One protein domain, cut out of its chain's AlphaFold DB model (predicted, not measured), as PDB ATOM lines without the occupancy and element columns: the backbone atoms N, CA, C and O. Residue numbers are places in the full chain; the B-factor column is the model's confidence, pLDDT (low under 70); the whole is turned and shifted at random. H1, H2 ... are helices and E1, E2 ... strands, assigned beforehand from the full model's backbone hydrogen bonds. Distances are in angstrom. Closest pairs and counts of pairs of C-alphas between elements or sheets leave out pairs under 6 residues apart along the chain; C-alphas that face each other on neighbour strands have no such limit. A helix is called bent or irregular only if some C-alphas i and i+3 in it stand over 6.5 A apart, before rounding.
ATOM      1  N   PHE A   3     -30.711  50.622 -28.393       43.25
ATOM      2  CA  PHE A   3     -30.628  49.855 -29.634       43.25
ATOM      3  C   PHE A   3     -30.068  48.468 -29.337       43.25
ATOM      4  O   PHE A   3     -29.090  48.330 -28.600       43.25
ATOM      5  N   CYS A   4     -30.692  47.451 -29.921       51.25
ATOM      6  CA  CYS A   4     -30.263  46.065 -29.801       51.25
ATOM      7  C   CYS A   4     -29.778  45.584 -31.171       51.25
ATOM      8  O   CYS A   4     -30.311  46.005 -32.196       51.25
ATOM      9  N   TYR A   5     -28.770  44.716 -31.190       49.72
ATOM     10  CA  TYR A   5     -28.237  44.138 -32.423       49.72
ATOM     11  C   TYR A   5     -28.188  42.618 -32.318       49.72
ATOM     12  O   TYR A   5     -27.732  42.069 -31.308       49.72
ATOM     13  N   CYS A   6     -28.627  41.945 -33.380       46.09
ATOM     14  CA  CYS A   6     -28.517  40.499 -33.540       46.09
ATOM     15  C   CYS A   6     -27.647  40.184 -34.762       46.09
ATOM     16  O   CYS A   6     -27.901  40.706 -35.847       46.09
ATOM     17  N   LEU A   7     -26.626  39.344 -34.571       42.06
ATOM     18  CA  LEU A   7     -25.818  38.770 -35.647       42.06
ATOM     19  C   LEU A   7     -26.462  37.461 -36.099       42.06
ATOM     20  O   LEU A   7     -26.653  36.537 -35.299       42.06
ATOM     21  N   LEU A   8     -26.806  37.399 -37.380       45.09
ATOM     22  CA  LEU A   8     -27.400  36.227 -37.995       45.09
ATOM     23  C   LEU A   8     -26.317  35.180 -38.330       45.09
ATOM     24  O   LEU A   8     -25.137  35.514 -38.459       45.09
ATOM     25  N   PRO A   9     -26.694  33.897 -38.486       37.25
ATOM     26  CA  PRO A   9     -25.763  32.829 -38.865       37.25
ATOM     27  C   PRO A   9     -25.073  33.022 -40.225       37.25
ATOM     28  O   PRO A   9     -24.101  32.325 -40.501       37.25
ATOM     29  N   ASP A  10     -25.584  33.923 -41.065       38.50
ATOM     30  CA  ASP A  10     -25.056  34.300 -42.380       38.50
ATOM     31  C   ASP A  10     -24.278  35.635 -42.356       38.50
ATOM     32  O   ASP A  10     -24.067  36.239 -43.402       38.50
ATOM     33  N   GLU A  11     -23.867  36.099 -41.169       42.03
ATOM     34  CA  GLU A  11     -23.159  37.371 -40.924       42.03
ATOM     35  C   GLU A  11     -23.976  38.648 -41.184       42.03
ATOM     36  O   GLU A  11     -23.452  39.757 -41.059       42.03
ATOM     37  N   SER A  12     -25.274  38.539 -41.473       37.03
ATOM     38  CA  SER A  12     -26.137  39.718 -41.566       37.03
ATOM     39  C   SER A  12     -26.505  40.275 -40.176       37.03
ATOM     40  O   SER A  12     -26.500  39.565 -39.168       37.03
ATOM     41  N   ILE A  13     -26.768  41.584 -40.092       42.25
ATOM     42  CA  ILE A  13     -27.047  42.296 -38.832       42.25
ATOM     43  C   ILE A  13     -28.503  42.753 -38.833       42.25
ATOM     44  O   ILE A  13     -28.902  43.562 -39.671       42.25
ATOM     45  N   LEU A  14     -29.287  42.292 -37.859       45.25
ATOM     46  CA  LEU A  14     -30.607  42.856 -37.596       45.25
ATOM     47  C   LEU A  14     -30.463  44.064 -36.656       45.25
ATOM     48  O   LEU A  14     -29.758  43.979 -35.645       45.25
ATOM     49  N   ILE A  15     -31.159  45.165 -36.964       47.09
ATOM     50  CA  ILE A  15     -31.164  46.420 -36.189       47.09
ATOM     51  C   ILE A  15     -32.600  46.783 -35.805       47.09
ATOM     52  O   ILE A  15     -33.540  46.590 -36.571       47.09
ATOM     53  N   GLY A  16     -32.770  47.339 -34.611       51.62
ATOM     54  CA  GLY A  16     -34.069  47.559 -34.000       51.62
ATOM     55  C   GLY A  16     -33.939  48.147 -32.600       51.62
ATOM     56  O   GLY A  16     -32.885  48.111 -31.961       51.62
ATOM     57  N   THR A  17     -35.030  48.725 -32.121       47.66
ATOM     58  CA  THR A  17     -35.142  49.227 -30.752       47.66
ATOM     59  C   THR A  17     -35.514  48.072 -29.820       47.66
ATOM     60  O   THR A  17     -36.138  47.106 -30.262       47.66
ATOM     61  N   GLY A  18     -35.159  48.149 -28.530       42.12
ATOM     62  CA  GLY A  18     -35.407  47.053 -27.573       42.12
ATOM     63  C   GLY A  18     -36.851  46.517 -27.561       42.12
ATOM     64  O   GLY A  18     -37.072  45.329 -27.359       42.12
ATOM     65  N   PHE A  19     -37.841  47.354 -27.890       35.00
ATOM     66  CA  PHE A  19     -39.245  46.945 -28.033       35.00
ATOM     67  C   PHE A  19     -39.525  46.058 -29.262       35.00
ATOM     68  O   PHE A  19     -40.341  45.141 -29.169       35.00
ATOM     69  N   ASN A  20     -38.844  46.300 -30.386       35.41
ATOM     70  CA  ASN A  20     -39.028  45.549 -31.633       35.41
ATOM     71  C   ASN A  20     -38.241  44.227 -31.647       35.41
ATOM     72  O   ASN A  20     -38.609  43.305 -32.367       35.41
ATOM     73  N   PHE A  21     -37.175  44.108 -30.847       40.56
ATOM     74  CA  PHE A  21     -36.431  42.849 -30.706       40.56
ATOM     75  C   PHE A  21     -37.046  41.887 -29.707       40.56
ATOM     76  O   PHE A  21     -37.060  40.690 -29.961       40.56
ATOM     77  N   CYS A  22     -37.610  42.391 -28.610       36.62
ATOM     78  CA  CYS A  22     -38.349  41.558 -27.663       36.62
ATOM     79  C   CYS A  22     -39.598  40.899 -28.286       36.62
ATOM     80  O   CYS A  22     -40.177  39.999 -27.687       36.62
ATOM     81  N   THR A  23     -40.012  41.327 -29.485       38.59
ATOM     82  CA  THR A  23     -41.053  40.678 -30.297       38.59
ATOM     83  C   THR A  23     -40.514  39.579 -31.220       38.59
ATOM     84  O   THR A  23     -41.297  38.772 -31.719       38.59
ATOM     85  N   ILE A  24     -39.192  39.480 -31.407       41.94
ATOM     86  CA  ILE A  24     -38.537  38.323 -32.028       41.94
ATOM     87  C   ILE A  24     -38.436  37.256 -30.944       41.94
ATOM     88  O   ILE A  24     -37.461  37.146 -30.204       41.94
ATOM     89  N   ASN A  25     -39.542  36.538 -30.797       43.03
ATOM     90  CA  ASN A  25     -39.738  35.459 -29.847       43.03
ATOM     91  C   ASN A  25     -38.532  34.500 -29.835       43.03
ATOM     92  O   ASN A  25     -38.064  34.060 -30.889       43.03
ATOM     93  N   LYS A  26     -38.100  34.112 -28.628       39.34
ATOM     94  CA  LYS A  26     -37.079  33.079 -28.376       39.34
ATOM     95  C   LYS A  26     -37.417  31.749 -29.084       39.34
ATOM     96  O   LYS A  26     -36.511  30.967 -29.356       39.34
ATOM     97  N   ASN A  27     -38.697  31.537 -29.424       37.38
ATOM     98  CA  ASN A  27     -39.241  30.329 -30.052       37.38
ATOM     99  C   ASN A  27     -39.872  30.517 -31.451       37.38
ATOM    100  O   ASN A  27     -40.505  29.588 -31.943       37.38
ATOM    101  N   GLY A  28     -39.667  31.649 -32.132       38.84
ATOM    102  CA  GLY A  28     -40.068  31.794 -33.540       38.84
ATOM    103  C   GLY A  28     -41.175  32.814 -33.826       38.84
ATOM    104  O   GLY A  28     -41.974  33.194 -32.974       38.84
ATOM    105  N   LEU A  29     -41.131  33.304 -35.064       37.44
ATOM    106  CA  LEU A  29     -41.873  34.435 -35.619       37.44
ATOM    107  C   LEU A  29     -43.393  34.317 -35.413       37.44
ATOM    108  O   LEU A  29     -44.015  33.407 -35.954       37.44
ATOM    109  N   SER A  30     -44.010  35.300 -34.748       35.34
ATOM    110  CA  SER A  30     -45.459  35.519 -34.837       35.34
ATOM    111  C   SER A  30     -45.748  36.851 -35.534       35.34
ATOM    112  O   SER A  30     -45.396  37.931 -35.065       35.34
ATOM    113  N   GLY A  31     -46.391  36.769 -36.697       36.44
ATOM    114  CA  GLY A  31     -46.890  37.916 -37.446       36.44
ATOM    115  C   GLY A  31     -48.088  37.499 -38.292       36.44
ATOM    116  O   GLY A  31     -48.058  36.464 -38.951       36.44
ATOM    117  N   ASN A  32     -49.163  38.290 -38.259       36.25
ATOM    118  CA  ASN A  32     -50.242  38.177 -39.239       36.25
ATOM    119  C   ASN A  32     -49.747  38.791 -40.552       36.25
ATOM    120  O   ASN A  32     -49.481  39.994 -40.590       36.25
ATOM    121  N   PHE A  33     -49.644  37.989 -41.610       48.81
ATOM    122  CA  PHE A  33     -49.140  38.431 -42.914       48.81
ATOM    123  C   PHE A  33     -50.241  38.436 -43.984       48.81
ATOM    124  O   PHE A  33     -51.205  37.673 -43.886       48.81
ATOM    125  N   PRO A  50     -33.836  29.345 -35.462       64.56
ATOM    126  CA  PRO A  50     -34.090  30.438 -34.533       64.56
ATOM    127  C   PRO A  50     -32.898  31.392 -34.493       64.56
ATOM    128  O   PRO A  50     -31.742  30.957 -34.484       64.56
ATOM    129  N   PHE A  51     -33.185  32.689 -34.466       69.38
ATOM    130  CA  PHE A  51     -32.153  33.703 -34.331       69.38
ATOM    131  C   PHE A  51     -31.491  33.622 -32.959       69.38
ATOM    132  O   PHE A  51     -32.122  33.263 -31.962       69.38
ATOM    133  N   TYR A  52     -30.210  33.986 -32.903       73.75
ATOM    134  CA  TYR A  52     -29.587  34.241 -31.615       73.75
ATOM    135  C   TYR A  52     -30.284  35.426 -30.934       73.75
ATOM    136  O   TYR A  52     -30.761  36.340 -31.614       73.75
ATOM    137  N   PRO A  53     -30.356  35.444 -29.595       78.88
ATOM    138  CA  PRO A  53     -30.802  36.640 -28.900       78.88
ATOM    139  C   PRO A  53     -29.855  37.817 -29.201       78.88
ATOM    140  O   PRO A  53     -28.694  37.582 -29.561       78.88
ATOM    141  N   PRO A  54     -30.304  39.077 -29.052       81.62
ATOM    142  CA  PRO A  54     -29.439  40.234 -29.244       81.62
ATOM    143  C   PRO A  54     -28.174  40.151 -28.383       81.62
ATOM    144  O   PRO A  54     -28.237  39.908 -27.182       81.62
ATOM    145  N   GLN A  55     -27.014  40.360 -29.004       83.38
ATOM    146  CA  GLN A  55     -25.710  40.159 -28.356       83.38
ATOM    147  C   GLN A  55     -25.023  41.472 -27.978       83.38
ATOM    148  O   GLN A  55     -24.112  41.471 -27.151       83.38
ATOM    149  N   LEU A  56     -25.444  42.587 -28.578       86.38
ATOM    150  CA  LEU A  56     -24.907  43.919 -28.332       86.38
ATOM    151  C   LEU A  56     -26.051  44.885 -28.026       86.38
ATOM    152  O   LEU A  56     -26.992  45.023 -28.810       86.38
ATOM    153  N   ILE A  57     -25.932  45.566 -26.890       86.88
ATOM    154  CA  ILE A  57     -26.850  46.603 -26.434       86.88
ATOM    155  C   ILE A  57     -26.089  47.924 -26.426       86.88
ATOM    156  O   ILE A  57     -25.049  48.047 -25.774       86.88
ATOM    157  N   ILE A  58     -26.607  48.909 -27.161       86.38
ATOM    158  CA  ILE A  58     -26.057  50.265 -27.196       86.38
ATOM    159  C   ILE A  58     -26.993  51.198 -26.437       86.38
ATOM    160  O   ILE A  58     -28.178  51.308 -26.773       86.38
ATOM    161  N   GLN A  59     -26.455  51.875 -25.426       86.00
ATOM    162  CA  GLN A  59     -27.191  52.832 -24.608       86.00
ATOM    163  C   GLN A  59     -26.512  54.196 -24.646       86.00
ATOM    164  O   GLN A  59     -25.320  54.324 -24.393       86.00
ATOM    165  N   ASP A  60     -27.309  55.216 -24.943       84.31
ATOM    166  CA  ASP A  60     -26.837  56.592 -25.028       84.31
ATOM    167  C   ASP A  60     -27.216  57.420 -23.801       84.31
ATOM    168  O   ASP A  60     -28.313  57.250 -23.256       84.31
ATOM    169  N   GLU A  61     -26.308  58.312 -23.401       83.31
ATOM    170  CA  GLU A  61     -26.398  59.220 -22.254       83.31
ATOM    171  C   GLU A  61     -26.460  58.515 -20.879       83.31
ATOM    172  O   GLU A  61     -27.363  58.748 -20.074       83.31
ATOM    173  N   LEU A  62     -25.489  57.635 -20.571       86.19
ATOM    174  CA  LEU A  62     -25.448  56.861 -19.307       86.19
ATOM    175  C   LEU A  62     -25.604  57.730 -18.048       86.19
ATOM    176  O   LEU A  62     -26.261  57.332 -17.091       86.19
ATOM    177  N   HIS A  63     -25.042  58.937 -18.040       80.88
ATOM    178  CA  HIS A  63     -25.122  59.851 -16.896       80.88
ATOM    179  C   HIS A  63     -26.554  60.332 -16.585       80.88
ATOM    180  O   HIS A  63     -26.813  60.814 -15.483       80.88
ATOM    181  N   LEU A  64     -27.509  60.201 -17.513       78.62
ATOM    182  CA  LEU A  64     -28.914  60.531 -17.249       78.62
ATOM    183  C   LEU A  64     -29.615  59.447 -16.428       78.62
ATOM    184  O   LEU A  64     -30.628  59.710 -15.777       78.62
ATOM    185  N   ILE A  65     -29.070  58.231 -16.422       83.12
ATOM    186  CA  ILE A  65     -29.617  57.084 -15.706       83.12
ATOM    187  C   ILE A  65     -29.087  57.108 -14.266       83.12
ATOM    188  O   ILE A  65     -28.138  56.413 -13.900       83.12
ATOM    189  N   SER A  66     -29.694  57.962 -13.440       82.06
ATOM    190  CA  SER A  66     -29.237  58.238 -12.073       82.06
ATOM    191  C   SER A  66     -30.361  58.207 -11.036       82.06
ATOM    192  O   SER A  66     -31.554  58.220 -11.364       82.06
ATOM    193  N   GLY A  67     -29.979  58.126  -9.757       85.12
ATOM    194  CA  GLY A  67     -30.909  58.154  -8.628       85.12
ATOM    195  C   GLY A  67     -32.051  57.127  -8.757       85.12
ATOM    196  O   GLY A  67     -31.791  55.974  -9.118       85.12
ATOM    197  N   PRO A  68     -33.317  57.523  -8.496       82.69
ATOM    198  CA  PRO A  68     -34.476  56.629  -8.597       82.69
ATOM    199  C   PRO A  68     -34.790  56.163 -10.022       82.69
ATOM    200  O   PRO A  68     -35.356  55.085 -10.196       82.69
ATOM    201  N   LEU A  69     -34.453  56.963 -11.041       84.88
ATOM    202  CA  LEU A  69     -34.636  56.558 -12.435       84.88
ATOM    203  C   LEU A  69     -33.703  55.392 -12.767       84.88
ATOM    204  O   LEU A  69     -34.135  54.438 -13.405       84.88
ATOM    205  N   GLY A  70     -32.469  55.435 -12.261       87.25
ATOM    206  CA  GLY A  70     -31.529  54.325 -12.375       87.25
ATOM    207  C   GLY A  70     -32.039  53.033 -11.739       87.25
ATOM    208  O   GLY A  70     -31.859  51.970 -12.317       87.25
ATOM    209  N   THR A  71     -32.762  53.107 -10.615       86.50
ATOM    210  CA  THR A  71     -33.412  51.928 -10.012       86.50
ATOM    211  C   THR A  71     -34.452  51.302 -10.940       86.50
ATOM    212  O   THR A  71     -34.504  50.085 -11.087       86.50
ATOM    213  N   ILE A  72     -35.305  52.138 -11.539       88.31
ATOM    214  CA  ILE A  72     -36.359  51.692 -12.458       88.31
ATOM    215  C   ILE A  72     -35.719  51.072 -13.700       88.31
ATOM    216  O   ILE A  72     -36.111  49.983 -14.108       88.31
ATOM    217  N   TYR A  73     -34.716  51.751 -14.262       88.56
ATOM    218  CA  TYR A  73     -33.965  51.283 -15.420       88.56
ATOM    219  C   TYR A  73     -33.303  49.929 -15.152       88.56
ATOM    220  O   TYR A  73     -33.566  48.985 -15.886       88.56
ATOM    221  N   GLY A  74     -32.523  49.811 -14.070       87.50
ATOM    222  CA  GLY A  74     -31.830  48.570 -13.714       87.50
ATOM    223  C   GLY A  74     -32.787  47.390 -13.528       87.50
ATOM    224  O   GLY A  74     -32.498  46.289 -13.977       87.50
ATOM    225  N   GLY A  75     -33.976  47.629 -12.960       85.25
ATOM    226  CA  GLY A  75     -35.003  46.593 -12.843       85.25
ATOM    227  C   GLY A  75     -35.491  46.062 -14.196       85.25
ATOM    228  O   GLY A  75     -35.617  44.851 -14.373       85.25
ATOM    229  N   TYR A  76     -35.755  46.946 -15.165       85.75
ATOM    230  CA  TYR A  76     -36.113  46.520 -16.525       85.75
ATOM    231  C   TYR A  76     -34.939  45.856 -17.239       85.75
ATOM    232  O   TYR A  76     -35.139  44.894 -17.980       85.75
ATOM    233  N   GLU A  77     -33.726  46.345 -16.997       86.50
ATOM    234  CA  GLU A  77     -32.505  45.813 -17.588       86.50
ATOM    235  C   GLU A  77     -32.268  44.354 -17.196       86.50
ATOM    236  O   GLU A  77     -31.892  43.565 -18.051       86.50
ATOM    237  N   THR A  78     -32.597  43.943 -15.966       83.06
ATOM    238  CA  THR A  78     -32.535  42.527 -15.556       83.06
ATOM    239  C   THR A  78     -33.358  41.616 -16.476       83.06
ATOM    240  O   THR A  78     -32.912  40.531 -16.845       83.06
ATOM    241  N   ILE A  79     -34.550  42.058 -16.887       82.38
ATOM    242  CA  ILE A  79     -35.412  41.286 -17.795       82.38
ATOM    243  C   ILE A  79     -34.838  41.298 -19.209       82.38
ATOM    244  O   ILE A  79     -34.796  40.258 -19.864       82.38
ATOM    245  N   ILE A  80     -34.401  42.466 -19.686       83.62
ATOM    246  CA  ILE A  80     -33.816  42.614 -21.023       83.62
ATOM    247  C   ILE A  80     -32.578  41.727 -21.151       83.62
ATOM    248  O   ILE A  80     -32.451  40.992 -22.130       83.62
ATOM    249  N   GLU A  81     -31.702  41.741 -20.151       84.94
ATOM    250  CA  GLU A  81     -30.504  40.922 -20.119       84.94
ATOM    251  C   GLU A  81     -30.849  39.430 -20.170       84.94
ATOM    252  O   GLU A  81     -30.287  38.712 -20.997       84.94
ATOM    253  N   ASP A  82     -31.786  38.957 -19.341       82.62
ATOM    254  CA  ASP A  82     -32.183  37.543 -19.321       82.62
ATOM    255  C   ASP A  82     -32.753  37.074 -20.670       82.62
ATOM    256  O   ASP A  82     -32.417  35.991 -21.164       82.62
ATOM    257  N   MET A  83     -33.551  37.927 -21.315       79.12
ATOM    258  CA  MET A  83     -34.068  37.682 -22.664       79.12
ATOM    259  C   MET A  83     -32.952  37.660 -23.715       79.12
ATOM    260  O   MET A  83     -33.029  36.888 -24.672       79.12
ATOM    261  N   CYS A  84     -31.902  38.458 -23.513       84.06
ATOM    262  CA  CYS A  84     -30.746  38.541 -24.399       84.06
ATOM    263  C   CYS A  84     -29.669  37.471 -24.118       84.06
ATOM    264  O   CYS A  84     -28.703  37.347 -24.870       84.06
ATOM    265  N   CYS A  85     -29.811  36.680 -23.051       84.50
ATOM    266  CA  CYS A  85     -28.831  35.660 -22.699       84.50
ATOM    267  C   CYS A  85     -28.951  34.406 -23.571       84.50
ATOM    268  O   CYS A  85     -30.033  33.840 -23.759       84.50
ATOM    269  N   LEU A  86     -27.797  33.922 -24.030       84.69
ATOM    270  CA  LEU A  86     -27.656  32.671 -24.766       84.69
ATOM    271  C   LEU A  86     -27.114  31.575 -23.845       84.69
ATOM    272  O   LEU A  86     -26.039  31.727 -23.269       84.69
ATOM    273  N   GLU A  87     -27.804  30.441 -23.752       84.00
ATOM    274  CA  GLU A  87     -27.254  29.245 -23.109       84.00
ATOM    275  C   GLU A  87     -26.564  28.354 -24.143       84.00
ATOM    276  O   GLU A  87     -27.173  27.904 -25.114       84.00
ATOM    277  N   LYS A  88     -25.269  28.092 -23.944       83.44
ATOM    278  CA  LYS A  88     -24.479  27.199 -24.799       83.44
ATOM    279  C   LYS A  88     -23.558  26.349 -23.937       83.44
ATOM    280  O   LYS A  88     -22.780  26.878 -23.147       83.44
ATOM    281  N   ASN A  89     -23.630  25.027 -24.093       86.12
ATOM    282  CA  ASN A  89     -22.820  24.059 -23.338       86.12
ATOM    283  C   ASN A  89     -22.906  24.254 -21.806       86.12
ATOM    284  O   ASN A  89     -21.890  24.202 -21.115       86.12
ATOM    285  N   GLY A  90     -24.101  24.553 -21.282       84.62
ATOM    286  CA  GLY A  90     -24.320  24.803 -19.851       84.62
ATOM    287  C   GLY A  90     -23.759  26.131 -19.325       84.62
ATOM    288  O   GLY A  90     -23.799  26.366 -18.121       84.62
ATOM    289  N   LYS A  91     -23.239  27.008 -20.197       86.94
ATOM    290  CA  LYS A  91     -22.796  28.362 -19.840       86.94
ATOM    291  C   LYS A  91     -23.790  29.401 -20.345       86.94
ATOM    292  O   LYS A  91     -24.181  29.364 -21.513       86.94
ATOM    293  N   LYS A  92     -24.143  30.346 -19.471       85.19
ATOM    294  CA  LYS A  92     -24.935  31.532 -19.812       85.19
ATOM    295  C   LYS A  92     -23.999  32.610 -20.359       85.19
ATOM    296  O   LYS A  92     -23.040  33.005 -19.699       85.19
ATOM    297  N   ILE A  93     -24.241  33.032 -21.593       88.62
ATOM    298  CA  ILE A  93     -23.496  34.082 -22.286       88.62
ATOM    299  C   ILE A  93     -24.378  35.325 -22.283       88.62
ATOM    300  O   ILE A  93     -25.479  35.307 -22.831       88.62
ATOM    301  N   HIS A  94     -23.887  36.383 -21.649       88.81
ATOM    302  CA  HIS A  94     -24.613  37.638 -21.487       88.81
ATOM    303  C   HIS A  94     -24.346  38.611 -22.648       88.81
ATOM    304  O   HIS A  94     -23.275  38.540 -23.262       88.81
ATOM    305  N   PRO A  95     -25.268  39.553 -22.934       89.25
ATOM    306  CA  PRO A  95     -25.040  40.581 -23.940       89.25
ATOM    307  C   PRO A  95     -23.912  41.538 -23.532       89.25
ATOM    308  O   PRO A  95     -23.691  41.841 -22.351       89.25
ATOM    309  N   LYS A  96     -23.215  42.058 -24.541       90.50
ATOM    310  CA  LYS A  96     -22.225  43.121 -24.390       90.50
ATOM    311  C   LYS A  96     -22.924  44.477 -24.387       90.50
ATOM    312  O   LYS A  96     -23.739  44.751 -25.263       90.50
ATOM    313  N   TYR A  97     -22.548  45.342 -23.451       91.00
ATOM    314  CA  TYR A  97     -23.013  46.727 -23.406       91.00
ATOM    315  C   TYR A  97     -21.952  47.663 -23.975       91.00
ATOM    316  O   TYR A  97     -20.769  47.548 -23.648       91.00
ATOM    317  N   VAL A  98     -22.385  48.599 -24.814       92.44
ATOM    318  CA  VAL A  98     -21.604  49.763 -25.234       92.44
ATOM    319  C   VAL A  98     -22.407  50.996 -24.859       92.44
ATOM    320  O   VAL A  98     -23.528  51.185 -25.325       92.44
ATOM    321  N   VAL A  99     -21.848  51.808 -23.970       89.94
ATOM    322  CA  VAL A  99     -22.559  52.928 -23.356       89.94
ATOM    323  C   VAL A  99     -21.829  54.234 -23.642       89.94
ATOM    324  O   VAL A  99     -20.635  54.343 -23.363       89.94
ATOM    325  N   SER A 100     -22.523  55.218 -24.214       87.81
ATOM    326  CA  SER A 100     -21.984  56.567 -24.421       87.81
ATOM    327  C   SER A 100     -22.339  57.483 -23.255       87.81
ATOM    328  O   SER A 100     -23.406  57.397 -22.641       87.81
ATOM    329  N   THR A 101     -21.406  58.372 -22.911       84.19
ATOM    330  CA  THR A 101     -21.606  59.390 -21.879       84.19
ATOM    331  C   THR A 101     -20.673  60.575 -22.096       84.19
ATOM    332  O   THR A 101     -19.496  60.394 -22.396       84.19
ATOM    333  N   ALA A 102     -21.195  61.792 -21.934       73.19
ATOM    334  CA  ALA A 102     -20.415  63.020 -22.104       73.19
ATOM    335  C   ALA A 102     -19.540  63.361 -20.885       73.19
ATOM    336  O   ALA A 102     -18.430  63.864 -21.022       73.19
ATOM    337  N   THR A 103     -20.041  63.105 -19.676       75.44
ATOM    338  CA  THR A 103     -19.351  63.433 -18.422       75.44
ATOM    339  C   THR A 103     -19.646  62.350 -17.400       75.44
ATOM    340  O   THR A 103     -20.789  62.221 -16.957       75.44
ATOM    341  N   ILE A 104     -18.638  61.572 -17.016       80.56
ATOM    342  CA  ILE A 104     -18.797  60.527 -16.008       80.56
ATOM    343  C   ILE A 104     -17.619  60.514 -15.044       80.56
ATOM    344  O   ILE A 104     -16.464  60.683 -15.428       80.56
ATOM    345  N   LYS A 105     -17.938  60.277 -13.777       83.19
ATOM    346  CA  LYS A 105     -16.986  59.971 -12.717       83.19
ATOM    347  C   LYS A 105     -17.496  58.737 -11.987       83.19
ATOM    348  O   LYS A 105     -18.705  58.595 -11.815       83.19
ATOM    349  N   ASN A 106     -16.581  57.859 -11.580       85.19
ATOM    350  CA  ASN A 106     -16.888  56.555 -10.984       85.19
ATOM    351  C   ASN A 106     -17.760  55.666 -11.893       85.19
ATOM    352  O   ASN A 106     -18.730  55.067 -11.436       85.19
ATOM    353  N   ALA A 107     -17.402  55.566 -13.181       87.94
ATOM    354  CA  ALA A 107     -18.155  54.784 -14.164       87.94
ATOM    355  C   ALA A 107     -18.384  53.328 -13.727       87.94
ATOM    356  O   ALA A 107     -19.482  52.812 -13.910       87.94
ATOM    357  N   GLY A 108     -17.388  52.703 -13.090       89.88
ATOM    358  CA  GLY A 108     -17.500  51.337 -12.569       89.88
ATOM    359  C   GLY A 108     -18.665  51.143 -11.595       89.88
ATOM    360  O   GLY A 108     -19.448  50.219 -11.775       89.88
ATOM    361  N   GLU A 109     -18.843  52.045 -10.624       89.19
ATOM    362  CA  GLU A 109     -19.953  51.967  -9.658       89.19
ATOM    363  C   GLU A 109     -21.310  52.114 -10.346       89.19
ATOM    364  O   GLU A 109     -22.243  51.359 -10.074       89.19
ATOM    365  N   GLN A 110     -21.423  53.053 -11.289       89.06
ATOM    366  CA  GLN A 110     -22.661  53.244 -12.038       89.06
ATOM    367  C   GLN A 110     -22.992  52.016 -12.902       89.06
ATOM    368  O   GLN A 110     -24.134  51.559 -12.904       89.06
ATOM    369  N   ILE A 111     -21.996  51.459 -13.596       91.25
ATOM    370  CA  ILE A 111     -22.131  50.251 -14.419       91.25
ATOM    371  C   ILE A 111     -22.530  49.052 -13.559       91.25
ATOM    372  O   ILE A 111     -23.440  48.313 -13.928       91.25
ATOM    373  N   LYS A 112     -21.905  48.886 -12.394       90.62
ATOM    374  CA  LYS A 112     -22.251  47.837 -11.437       90.62
ATOM    375  C   LYS A 112     -23.695  47.973 -10.958       90.62
ATOM    376  O   LYS A 112     -24.450  47.011 -11.013       90.62
ATOM    377  N   CYS A 113     -24.105  49.176 -10.563       89.06
ATOM    378  CA  CYS A 113     -25.459  49.440 -10.079       89.06
ATOM    379  C   CYS A 113     -26.554  49.260 -11.142       89.06
ATOM    380  O   CYS A 113     -27.690  48.959 -10.781       89.06
ATOM    381  N   LEU A 114     -26.255  49.500 -12.423       89.56
ATOM    382  CA  LEU A 114     -27.241  49.422 -13.509       89.56
ATOM    383  C   LEU A 114     -27.261  48.068 -14.219       89.56
ATOM    384  O   LEU A 114     -28.334  47.595 -14.574       89.56
ATOM    385  N   TYR A 115     -26.088  47.470 -14.430       89.31
ATOM    386  CA  TYR A 115     -25.898  46.299 -15.289       89.31
ATOM    387  C   TYR A 115     -25.320  45.084 -14.551       89.31
ATOM    388  O   TYR A 115     -25.046  44.073 -15.191       89.31
ATOM    389  N   ALA A 116     -25.054  45.183 -13.241       88.81
ATOM    390  CA  ALA A 116     -24.405  44.131 -12.450       88.81
ATOM    391  C   ALA A 116     -23.084  43.621 -13.077       88.81
ATOM    392  O   ALA A 116     -22.757  42.434 -13.034       88.81
ATOM    393  N   ARG A 117     -22.312  44.523 -13.706       89.06
ATOM    394  CA  ARG A 117     -21.004  44.212 -14.306       89.06
ATOM    395  C   ARG A 117     -19.871  44.729 -13.429       89.06
ATOM    396  O   ARG A 117     -19.766  45.929 -13.203       89.06
ATOM    397  N   GLU A 118     -18.978  43.831 -13.025       89.19
ATOM    398  CA  GLU A 118     -17.727  44.193 -12.335       89.19
ATOM    399  C   GLU A 118     -16.624  44.604 -13.324       89.19
ATOM    400  O   GLU A 118     -15.790  45.457 -13.034       89.19
ATOM    401  N   ASN A 119     -16.629  44.013 -14.525       91.12
ATOM    402  CA  ASN A 119     -15.636  44.285 -15.559       91.12
ATOM    403  C   ASN A 119     -16.170  45.312 -16.558       91.12
ATOM    404  O   ASN A 119     -17.209  45.095 -17.186       91.12
ATOM    405  N   TYR A 120     -15.419  46.391 -16.762       91.75
ATOM    406  CA  TYR A 120     -15.700  47.395 -17.782       91.75
ATOM    407  C   TYR A 120     -14.403  47.919 -18.398       91.75
ATOM    408  O   TYR A 120     -13.331  47.838 -17.799       91.75
ATOM    409  N   ALA A 121     -14.512  48.466 -19.603       91.44
ATOM    410  CA  ALA A 121     -13.444  49.210 -20.253       91.44
ATOM    411  C   ALA A 121     -13.984  50.596 -20.603       91.44
ATOM    412  O   ALA A 121     -15.041  50.707 -21.224       91.44
ATOM    413  N   GLN A 122     -13.273  51.640 -20.187       88.88
ATOM    414  CA  GLN A 122     -13.630  53.017 -20.497       88.88
ATOM    415  C   GLN A 122     -12.750  53.532 -21.634       88.88
ATOM    416  O   GLN A 122     -11.525  53.447 -21.580       88.88
ATOM    417  N   PHE A 123     -13.401  54.084 -22.652       87.31
ATOM    418  CA  PHE A 123     -12.775  54.830 -23.730       87.31
ATOM    419  C   PHE A 123     -13.322  56.265 -23.674       87.31
ATOM    420  O   PHE A 123     -14.524  56.455 -23.522       87.31
ATOM    421  N   LEU A 124     -12.506  57.307 -23.753       84.31
ATOM    422  CA  LEU A 124     -11.058  57.296 -23.956       84.31
ATOM    423  C   LEU A 124     -10.277  56.881 -22.701       84.31
ATOM    424  O   LEU A 124     -10.685  57.243 -21.595       84.31
ATOM    425  N   PRO A 125      -9.178  56.116 -22.848       80.56
ATOM    426  CA  PRO A 125      -8.319  55.804 -21.716       80.56
ATOM    427  C   PRO A 125      -7.634  57.077 -21.214       80.56
ATOM    428  O   PRO A 125      -7.405  58.022 -21.971       80.56
ATOM    429  N   SER A 126      -7.264  57.095 -19.935       76.12
ATOM    430  CA  SER A 126      -6.388  58.144 -19.417       76.12
ATOM    431  C   SER A 126      -5.021  58.041 -20.101       76.12
ATOM    432  O   SER A 126      -4.380  56.992 -20.045       76.12
ATOM    433  N   ALA A 372     -26.622  55.526  -9.612       83.69
ATOM    434  CA  ALA A 372     -27.955  54.995  -9.394       83.69
ATOM    435  C   ALA A 372     -28.109  54.664  -7.903       83.69
ATOM    436  O   ALA A 372     -27.121  54.482  -7.190       83.69
ATOM    437  N   THR A 373     -29.345  54.602  -7.420       85.00
ATOM    438  CA  THR A 373     -29.643  54.104  -6.069       85.00
ATOM    439  C   THR A 373     -30.355  52.764  -6.191       85.00
ATOM    440  O   THR A 373     -31.590  52.755  -6.214       85.00
ATOM    441  N   PRO A 374     -29.635  51.635  -6.333       82.31
ATOM    442  CA  PRO A 374     -30.265  50.324  -6.407       82.31
ATOM    443  C   PRO A 374     -31.273  50.123  -5.274       82.31
ATOM    444  O   PRO A 374     -31.090  50.603  -4.156       82.31
ATOM    445  N   PHE A 375     -32.374  49.444  -5.586       82.69
ATOM    446  CA  PHE A 375     -33.392  49.051  -4.610       82.69
ATOM    447  C   PHE A 375     -34.089  50.184  -3.835       82.69
ATOM    448  O   PHE A 375     -34.697  49.925  -2.795       82.69
ATOM    449  N   ALA A 376     -34.073  51.425  -4.331       87.69
ATOM    450  CA  ALA A 376     -34.824  52.522  -3.721       87.69
ATOM    451  C   ALA A 376     -36.308  52.143  -3.514       87.69
ATOM    452  O   ALA A 376     -37.020  51.855  -4.475       87.69
ATOM    453  N   ALA A 377     -36.788  52.174  -2.263       87.44
ATOM    454  CA  ALA A 377     -38.090  51.613  -1.874       87.44
ATOM    455  C   ALA A 377     -39.255  52.099  -2.755       87.44
ATOM    456  O   ALA A 377     -39.933  51.295  -3.385       87.44
ATOM    457  N   ARG A 378     -39.404  53.424  -2.908       88.38
ATOM    458  CA  ARG A 378     -40.464  54.021  -3.742       88.38
ATOM    459  C   ARG A 378     -40.362  53.656  -5.225       88.38
ATOM    460  O   ARG A 378     -41.375  53.671  -5.918       88.38
ATOM    461  N   ALA A 379     -39.155  53.405  -5.731       86.44
ATOM    462  CA  ALA A 379     -38.961  52.977  -7.111       86.44
ATOM    463  C   ALA A 379     -39.363  51.506  -7.285       86.44
ATOM    464  O   ALA A 379     -40.037  51.182  -8.261       86.44
ATOM    465  N   ARG A 380     -39.040  50.641  -6.310       85.19
ATOM    466  CA  ARG A 380     -39.473  49.235  -6.303       85.19
ATOM    467  C   ARG A 380     -40.992  49.119  -6.297       85.19
ATOM    468  O   ARG A 380     -41.530  48.448  -7.169       85.19
ATOM    469  N   ASP A 381     -41.676  49.834  -5.404       87.19
ATOM    470  CA  ASP A 381     -43.145  49.805  -5.321       87.19
ATOM    471  C   ASP A 381     -43.795  50.180  -6.665       87.19
ATOM    472  O   ASP A 381     -44.806  49.611  -7.078       87.19
ATOM    473  N   ARG A 382     -43.172  51.120  -7.388       86.31
ATOM    474  CA  ARG A 382     -43.639  51.594  -8.696       86.31
ATOM    475  C   ARG A 382     -43.320  50.673  -9.865       86.31
ATOM    476  O   ARG A 382     -43.999  50.803 -10.874       86.31
ATOM    477  N   VAL A 383     -42.297  49.823  -9.785       87.06
ATOM    478  CA  VAL A 383     -41.820  49.076 -10.961       87.06
ATOM    479  C   VAL A 383     -41.959  47.565 -10.826       87.06
ATOM    480  O   VAL A 383     -42.132  46.900 -11.837       87.06
ATOM    481  N   LEU A 384     -41.942  47.005  -9.613       86.31
ATOM    482  CA  LEU A 384     -41.859  45.553  -9.406       86.31
ATOM    483  C   LEU A 384     -43.005  44.794 -10.093       86.31
ATOM    484  O   LEU A 384     -42.772  43.806 -10.781       86.31
ATOM    485  N   HIS A 385     -44.232  45.304  -9.980       86.50
ATOM    486  CA  HIS A 385     -45.387  44.739 -10.677       86.50
ATOM    487  C   HIS A 385     -45.207  44.773 -12.204       86.50
ATOM    488  O   HIS A 385     -45.531  43.807 -12.888       86.50
ATOM    489  N   ALA A 386     -44.640  45.853 -12.744       87.31
ATOM    490  CA  ALA A 386     -44.380  45.991 -14.170       87.31
ATOM    491  C   ALA A 386     -43.259  45.055 -14.649       87.31
ATOM    492  O   ALA A 386     -43.336  44.569 -15.773       87.31
ATOM    493  N   LEU A 387     -42.261  44.767 -13.806       84.31
ATOM    494  CA  LEU A 387     -41.214  43.783 -14.092       84.31
ATOM    495  C   LEU A 387     -41.796  42.375 -14.215       84.31
ATOM    496  O   LEU A 387     -41.568  41.689 -15.207       84.31
ATOM    497  N   VAL A 388     -42.621  41.972 -13.249       82.62
ATOM    498  CA  VAL A 388     -43.317  40.680 -13.286       82.62
ATOM    499  C   VAL A 388     -44.181  40.567 -14.545       82.62
ATOM    500  O   VAL A 388     -44.071  39.600 -15.294       82.62
ATOM    501  N   VAL A 389     -44.987  41.593 -14.835       83.69
ATOM    502  CA  VAL A 389     -45.826  41.637 -16.042       83.69
ATOM    503  C   VAL A 389     -44.984  41.553 -17.317       83.69
ATOM    504  O   VAL A 389     -45.333  40.803 -18.227       83.69
ATOM    505  N   ALA A 390     -43.884  42.305 -17.403       80.56
ATOM    506  CA  ALA A 390     -43.002  42.291 -18.564       80.56
ATOM    507  C   ALA A 390     -42.404  40.899 -18.789       80.56
ATOM    508  O   ALA A 390     -42.454  40.395 -19.906       80.56
ATOM    509  N   MET A 391     -41.921  40.248 -17.733       77.19
ATOM    510  CA  MET A 391     -41.363  38.905 -17.821       77.19
ATOM    511  C   MET A 391     -42.382  37.889 -18.355       77.19
ATOM    512  O   MET A 391     -42.115  37.208 -19.345       77.19
ATOM    513  N   LEU A 392     -43.570  37.829 -17.746       78.50
ATOM    514  CA  LEU A 392     -44.627  36.890 -18.138       78.50
ATOM    515  C   LEU A 392     -45.047  37.085 -19.597       78.50
ATOM    516  O   LEU A 392     -45.217  36.116 -20.342       78.50
ATOM    517  N   ARG A 393     -45.173  38.349 -20.019       80.00
ATOM    518  CA  ARG A 393     -45.551  38.698 -21.391       80.00
ATOM    519  C   ARG A 393     -44.472  38.370 -22.414       80.00
ATOM    520  O   ARG A 393     -44.814  37.988 -23.525       80.00
ATOM    521  N   LEU A 394     -43.198  38.547 -22.068       74.69
ATOM    522  CA  LEU A 394     -42.085  38.341 -22.996       74.69
ATOM    523  C   LEU A 394     -41.666  36.873 -23.115       74.69
ATOM    524  O   LEU A 394     -41.127  36.482 -24.146       74.69
ATOM    525  N   GLN A 395     -41.935  36.053 -22.098       71.88
ATOM    526  CA  GLN A 395     -41.629  34.619 -22.126       71.88
ATOM    527  C   GLN A 395     -42.796  33.754 -22.615       71.88
ATOM    528  O   GLN A 395     -42.591  32.590 -22.955       71.88
ATOM    529  N   THR A 396     -44.003  34.321 -22.713       72.75
ATOM    530  CA  THR A 396     -45.183  33.603 -23.203       72.75
ATOM    531  C   THR A 396     -45.639  34.156 -24.546       72.75
ATOM    532  O   THR A 396     -46.168  35.263 -24.642       72.75
ATOM    533  N   GLU A 397     -45.492  33.346 -25.591       69.50
ATOM    534  CA  GLU A 397     -45.780  33.724 -26.979       69.50
ATOM    535  C   GLU A 397     -47.195  34.291 -27.178       69.50
ATOM    536  O   GLU A 397     -47.378  35.318 -27.832       69.50
ATOM    537  N   THR A 398     -48.198  33.694 -26.531       70.25
ATOM    538  CA  THR A 398     -49.604  34.126 -26.627       70.25
ATOM    539  C   THR A 398     -49.879  35.504 -26.009       70.25
ATOM    540  O   THR A 398     -50.948  36.073 -26.238       70.25
ATOM    541  N   MET A 399     -48.932  36.062 -25.246       72.88
ATOM    542  CA  MET A 399     -49.024  37.363 -24.569       72.88
ATOM    543  C   MET A 399     -48.081  38.436 -25.132       72.88
ATOM    544  O   MET A 399     -48.194  39.611 -24.750       72.88
ATOM    545  N   ALA A 400     -47.183  38.058 -26.047       67.44
ATOM    546  CA  ALA A 400     -46.195  38.964 -26.625       67.44
ATOM    547  C   ALA A 400     -46.867  40.109 -27.407       67.44
ATOM    548  O   ALA A 400     -46.508  41.279 -27.259       67.44
ATOM    549  N   GLY A 401     -47.910  39.797 -28.184       67.00
ATOM    550  CA  GLY A 401     -48.682  40.793 -28.927       67.00
ATOM    551  C   GLY A 401     -49.538  41.694 -28.026       67.00
ATOM    552  O   GLY A 401     -50.055  41.264 -26.998       67.00
ATOM    553  N   ASN A 402     -49.777  42.943 -28.447       72.19
ATOM    554  CA  ASN A 402     -50.591  43.905 -27.679       72.19
ATOM    555  C   ASN A 402     -51.998  43.383 -27.344       72.19
ATOM    556  O   ASN A 402     -52.494  43.626 -26.249       72.19
ATOM    557  N   LYS A 403     -52.624  42.628 -28.258       76.44
ATOM    558  CA  LYS A 403     -53.935  41.996 -28.020       76.44
ATOM    559  C   LYS A 403     -53.874  40.844 -27.015       76.44
ATOM    560  O   LYS A 403     -54.864  40.585 -26.348       76.44
ATOM    561  N   GLY A 404     -52.729  40.172 -26.904       73.44
ATOM    562  CA  GLY A 404     -52.518  39.066 -25.972       73.44
ATOM    563  C   GLY A 404     -52.273  39.520 -24.536       73.44
ATOM    564  O   GLY A 404     -52.341  38.703 -23.628       73.44
ATOM    565  N   ALA A 405     -52.036  40.816 -24.298       75.50
ATOM    566  CA  ALA A 405     -51.738  41.343 -22.968       75.50
ATOM    567  C   ALA A 405     -52.837  41.051 -21.928       75.50
ATOM    568  O   ALA A 405     -52.525  40.881 -20.754       75.50
ATOM    569  N   SER A 406     -54.105  40.946 -22.345       82.25
ATOM    570  CA  SER A 406     -55.227  40.599 -21.457       82.25
ATOM    571  C   SER A 406     -55.150  39.179 -20.895       82.25
ATOM    572  O   SER A 406     -55.719  38.913 -19.838       82.25
ATOM    573  N   ASN A 407     -54.422  38.277 -21.559       81.12
ATOM    574  CA  ASN A 407     -54.307  36.875 -21.151       81.12
ATOM    575  C   ASN A 407     -53.452  36.701 -19.886       81.12
ATOM    576  O   ASN A 407     -53.408  35.612 -19.319       81.12
ATOM    577  N   ILE A 408     -52.827  37.770 -19.384       78.88
ATOM    578  CA  ILE A 408     -52.079  37.732 -18.125       78.88
ATOM    579  C   ILE A 408     -52.951  37.342 -16.926       78.88
ATOM    580  O   ILE A 408     -52.458  36.742 -15.981       78.88
ATOM    581  N   LEU A 409     -54.258  37.622 -16.987       81.62
ATOM    582  CA  LEU A 409     -55.226  37.231 -15.957       81.62
ATOM    583  C   LEU A 409     -55.556  35.730 -15.976       81.62
ATOM    584  O   LEU A 409     -56.241  35.251 -15.078       81.62
ATOM    585  N   SER A 410     -55.109  35.006 -17.005       81.94
ATOM    586  CA  SER A 410     -55.347  33.568 -17.184       81.94
ATOM    587  C   SER A 410     -54.115  32.699 -16.911       81.94
ATOM    588  O   SER A 410     -54.165  31.494 -17.140       81.94
ATOM    589  N   ILE A 411     -53.016  33.294 -16.432       76.88
ATOM    590  CA  ILE A 411     -51.825  32.552 -16.004       76.88
ATOM    591  C   ILE A 411     -52.156  31.702 -14.778       76.88
ATOM    592  O   ILE A 411     -52.762  32.189 -13.825       76.88
ATOM    593  N   SER A 412     -51.725  30.440 -14.804       78.12
ATOM    594  CA  SER A 412     -51.785  29.559 -13.640       78.12
ATOM    595  C   SER A 412     -50.677  29.897 -12.633       78.12
ATOM    596  O   SER A 412     -49.605  30.380 -13.008       78.12
ATOM    597  N   ASP A 413     -50.896  29.595 -11.352       77.50
ATOM    598  CA  ASP A 413     -49.856  29.753 -10.324       77.50
ATOM    599  C   ASP A 413     -48.617  28.883 -10.623       77.50
ATOM    600  O   ASP A 413     -47.492  29.271 -10.310       77.50
ATOM    601  N   GLU A 414     -48.788  27.736 -11.288       72.75
ATOM    602  CA  GLU A 414     -47.682  26.863 -11.708       72.75
ATOM    603  C   GLU A 414     -46.808  27.517 -12.788       72.75
ATOM    604  O   GLU A 414     -45.576  27.507 -12.688       72.75
ATOM    605  N   ASP A 415     -47.433  28.151 -13.785       69.69
ATOM    606  CA  ASP A 415     -46.719  28.915 -14.810       69.69
ATOM    607  C   ASP A 415     -45.998  30.112 -14.189       69.69
ATOM    608  O   ASP A 415     -44.854  30.399 -14.535       69.69
ATOM    609  N   PHE A 416     -46.624  30.781 -13.220       71.50
ATOM    610  CA  PHE A 416     -46.001  31.877 -12.487       71.50
ATOM    611  C   PHE A 416     -44.728  31.431 -11.743       71.50
ATOM    612  O   PHE A 416     -43.686  32.086 -11.833       71.50
ATOM    613  N   VAL A 417     -44.774  30.281 -11.059       70.88
ATOM    614  CA  VAL A 417     -43.632  29.718 -10.312       70.88
ATOM    615  C   VAL A 417     -42.471  29.327 -11.228       70.88
ATOM    616  O   VAL A 417     -41.310  29.495 -10.849       70.88
ATOM    617  N   LYS A 418     -42.745  28.886 -12.459       69.56
ATOM    618  CA  LYS A 418     -41.706  28.583 -13.458       69.56
ATOM    619  C   LYS A 418     -40.830  29.795 -13.800       69.56
ATOM    620  O   LYS A 418     -39.662  29.628 -14.149       69.56
ATOM    621  N   TYR A 419     -41.380  31.000 -13.676       66.44
ATOM    622  CA  TYR A 419     -40.741  32.263 -14.041       66.44
ATOM    623  C   TYR A 419     -40.079  32.984 -12.847       66.44
ATOM    624  O   TYR A 419     -39.197  33.821 -13.022       66.44
ATOM    625  N   LEU A 420     -40.372  32.585 -11.609       63.69
ATOM    626  CA  LEU A 420     -39.699  33.103 -10.409       63.69
ATOM    627  C   LEU A 420     -38.152  32.991 -10.367       63.69
ATOM    628  O   LEU A 420     -37.541  33.861  -9.736       63.69
ATOM    629  N   PRO A 421     -37.473  32.016 -11.013       60.84
ATOM    630  CA  PRO A 421     -36.014  31.902 -10.960       60.84
ATOM    631  C   PRO A 421     -35.240  33.128 -11.456       60.84
ATOM    632  O   PRO A 421     -34.103  33.328 -11.039       60.84
ATOM    633  N   VAL A 422     -35.841  33.966 -12.306       59.94
ATOM    634  CA  VAL A 422     -35.217  35.221 -12.771       59.94
ATOM    635  C   VAL A 422     -35.083  36.241 -11.635       59.94
ATOM    636  O   VAL A 422     -34.142  37.027 -11.628       59.94
ATOM    637  N   PHE A 423     -35.952  36.174 -10.623       53.78
ATOM    638  CA  PHE A 423     -35.842  36.996  -9.417       53.78
ATOM    639  C   PHE A 423     -35.044  36.322  -8.291       53.78
ATOM    640  O   PHE A 423     -34.533  37.033  -7.432       53.78
ATOM    641  N   SER A 424     -34.925  34.985  -8.281       45.81
ATOM    642  CA  SER A 424     -34.221  34.248  -7.216       45.81
ATOM    643  C   SER A 424     -32.744  33.952  -7.496       45.81
ATOM    644  O   SER A 424     -32.001  33.708  -6.552       45.81
ATOM    645  N   LYS A 425     -32.312  33.967  -8.767       42.16
ATOM    646  CA  LYS A 425     -30.900  33.817  -9.184       42.16
ATOM    647  C   LYS A 425     -30.181  35.134  -9.433       42.16
ATOM    648  O   LYS A 425     -29.007  35.131  -9.798       42.16
ATOM    649  N   ALA A 426     -30.878  36.250  -9.290       40.31
ATOM    650  CA  ALA A 426     -30.195  37.507  -9.119       40.31
ATOM    651  C   ALA A 426     -29.577  37.461  -7.719       40.31
ATOM    652  O   ALA A 426     -30.244  37.728  -6.720       40.31
TER     653      ALA A 426
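AT A GLANCE: This is residues 3 to 33, 50 to 126 and 372 to 426 of the 428 residues of the protein "Helicase C-terminal domain-containing protein" of Coprococcus catus (UniProt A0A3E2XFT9). Two long helices, H2 and H4, lie side by side and run the same way; H3 packs steeply on the side of H2 away from H4, and the short helices H5, H6 and H7 gather at the last residues of H4. The end of H2 grazes a small four-stranded sheet, which has the short H1 beside its E1 and E2, and a separate little hairpin, E4 and E5, leads from H2 back into that sheet. The printed part has 163 residues, with eight named helices and six named strands in the order E1 E2 H1 E3 H2 E4 E5 E6 H3 H4 H5 H6 H7 H8, and the class is mixed, helices and strands. The larger sheet, in the order E2 E1 E3 E6, is mixed, and the sheet of E4 and E5 is antiparallel. The whole is compact, with a radius of gyration of the C-alphas of 16.9 A and spans of 52 by 45 by 32 A.

IN THESE COORDINATES: E1, residues 3 to 7, begins at C-alpha 3 at (-30.628, 49.855, -29.634) and is 13.5 A long. E2 is residues 13 to 17, 13.4 A, and H1 is residues 18 to 21. After the first cut come E3, residues 56 to 59, and H2, residues 67 to 84, which is 25.2 A long, has a kink of 29 degrees near residue 76 and ends at C-alpha 84 at (-30.746, 38.541, -24.399). E4 is residues 86 to 88, E5 residues 91 to 93, E6 residues 96 to 99 and H3 residues 107 to 115, 11.5 A. After the second cut, H4, residues 377 to 395, is 26.7 A long, with a kink of 36 degrees near residue 384; it is irregular, with C-alphas 382 and 385 7.3 A apart. H5 is residues 397 to 400. H6, residues 402 to 410, 15.5 A, is irregular, but only just: C-alphas 403 and 406 are 6.8 A apart. H7 is residues 413 to 419, 10.2 A, and H8, residues 421 to 424, ends at C-alpha 424 at (-34.221, 34.248, -7.216).

HOW THE PARTS SIT: E1 and E2 form a hairpin, with N 14 and O 6 2.9 A apart. E1 is antiparallel to E3, with N 58 and O 3 at 2.9 A, and E3 is parallel to E6, with N 57 and O 96 at 2.8 A. H1 is on this sheet at a height of 8.2 A, over none of its strands, but only just: two of its C-alphas fall on E2 and two on E1. H2 only grazes the sheet, with its residues 80 to 84. The hairpin of E4 and E5 has N 93 and O 86 2.8 A apart; E5 runs on into E6 at 27 degrees. H2, with residues 70 to 78 alone, touches H3 at a steep tilt of 61 degrees, the closest C-alphas being those of Gly 74 and Leu 114, 4.7 A. H2 touches H4 at a shallow tilt of 17 degrees, the same way, with the C-alphas of Pro 68 and Ala 379 closest, 6.0 A. H4 is the hub, touching four helices. H4 and H5 touch only at the corner, closest at the C-alphas of Arg 393 and Met 399, 4.9 A, and so do H5 and H6, at those of Met 399 and Ala 405, 5.1 A. H4, with residues 389 to 393 alone, touches H6, about perpendicular at 78 degrees; the C-alphas of Arg 393 and Ala 405 are closest, 6.9 A. H4 and H7 only just touch, with 3 pairs of C-alphas within 8 A, the closest being Leu 392 and Tyr 419, 7.3 A. H8 is close to H2 but not clearly touching, the C-alphas of Asp 82 and Val 422 being closest, 7.6 A. Every O i to N i+4 pair is within hydrogen-bond range in H3, against 13 of 14 in H2, 13 of 15 in H4, 2 of 3 in H7 and 0 of 5 in H6, where 5 of 6 O i to N i+3 pairs are; H1, H5 and H8 are too short for an i+4 pair.

THE WHOLE: The two C-alphas farthest apart are those of Ser 126 and Ser 410, 54.8 A. Residues 34 to 49 are not printed, with 19.0 A between C-alphas 33 and 50, nor are residues 127 to 371, with 24.0 A between C-alphas 126 and 372. Of the links that are printed whole, none is long. The mean pLDDT of the printed part is 73.5; 46 residues are under 70, among them 3 to 33 and 418 to 426.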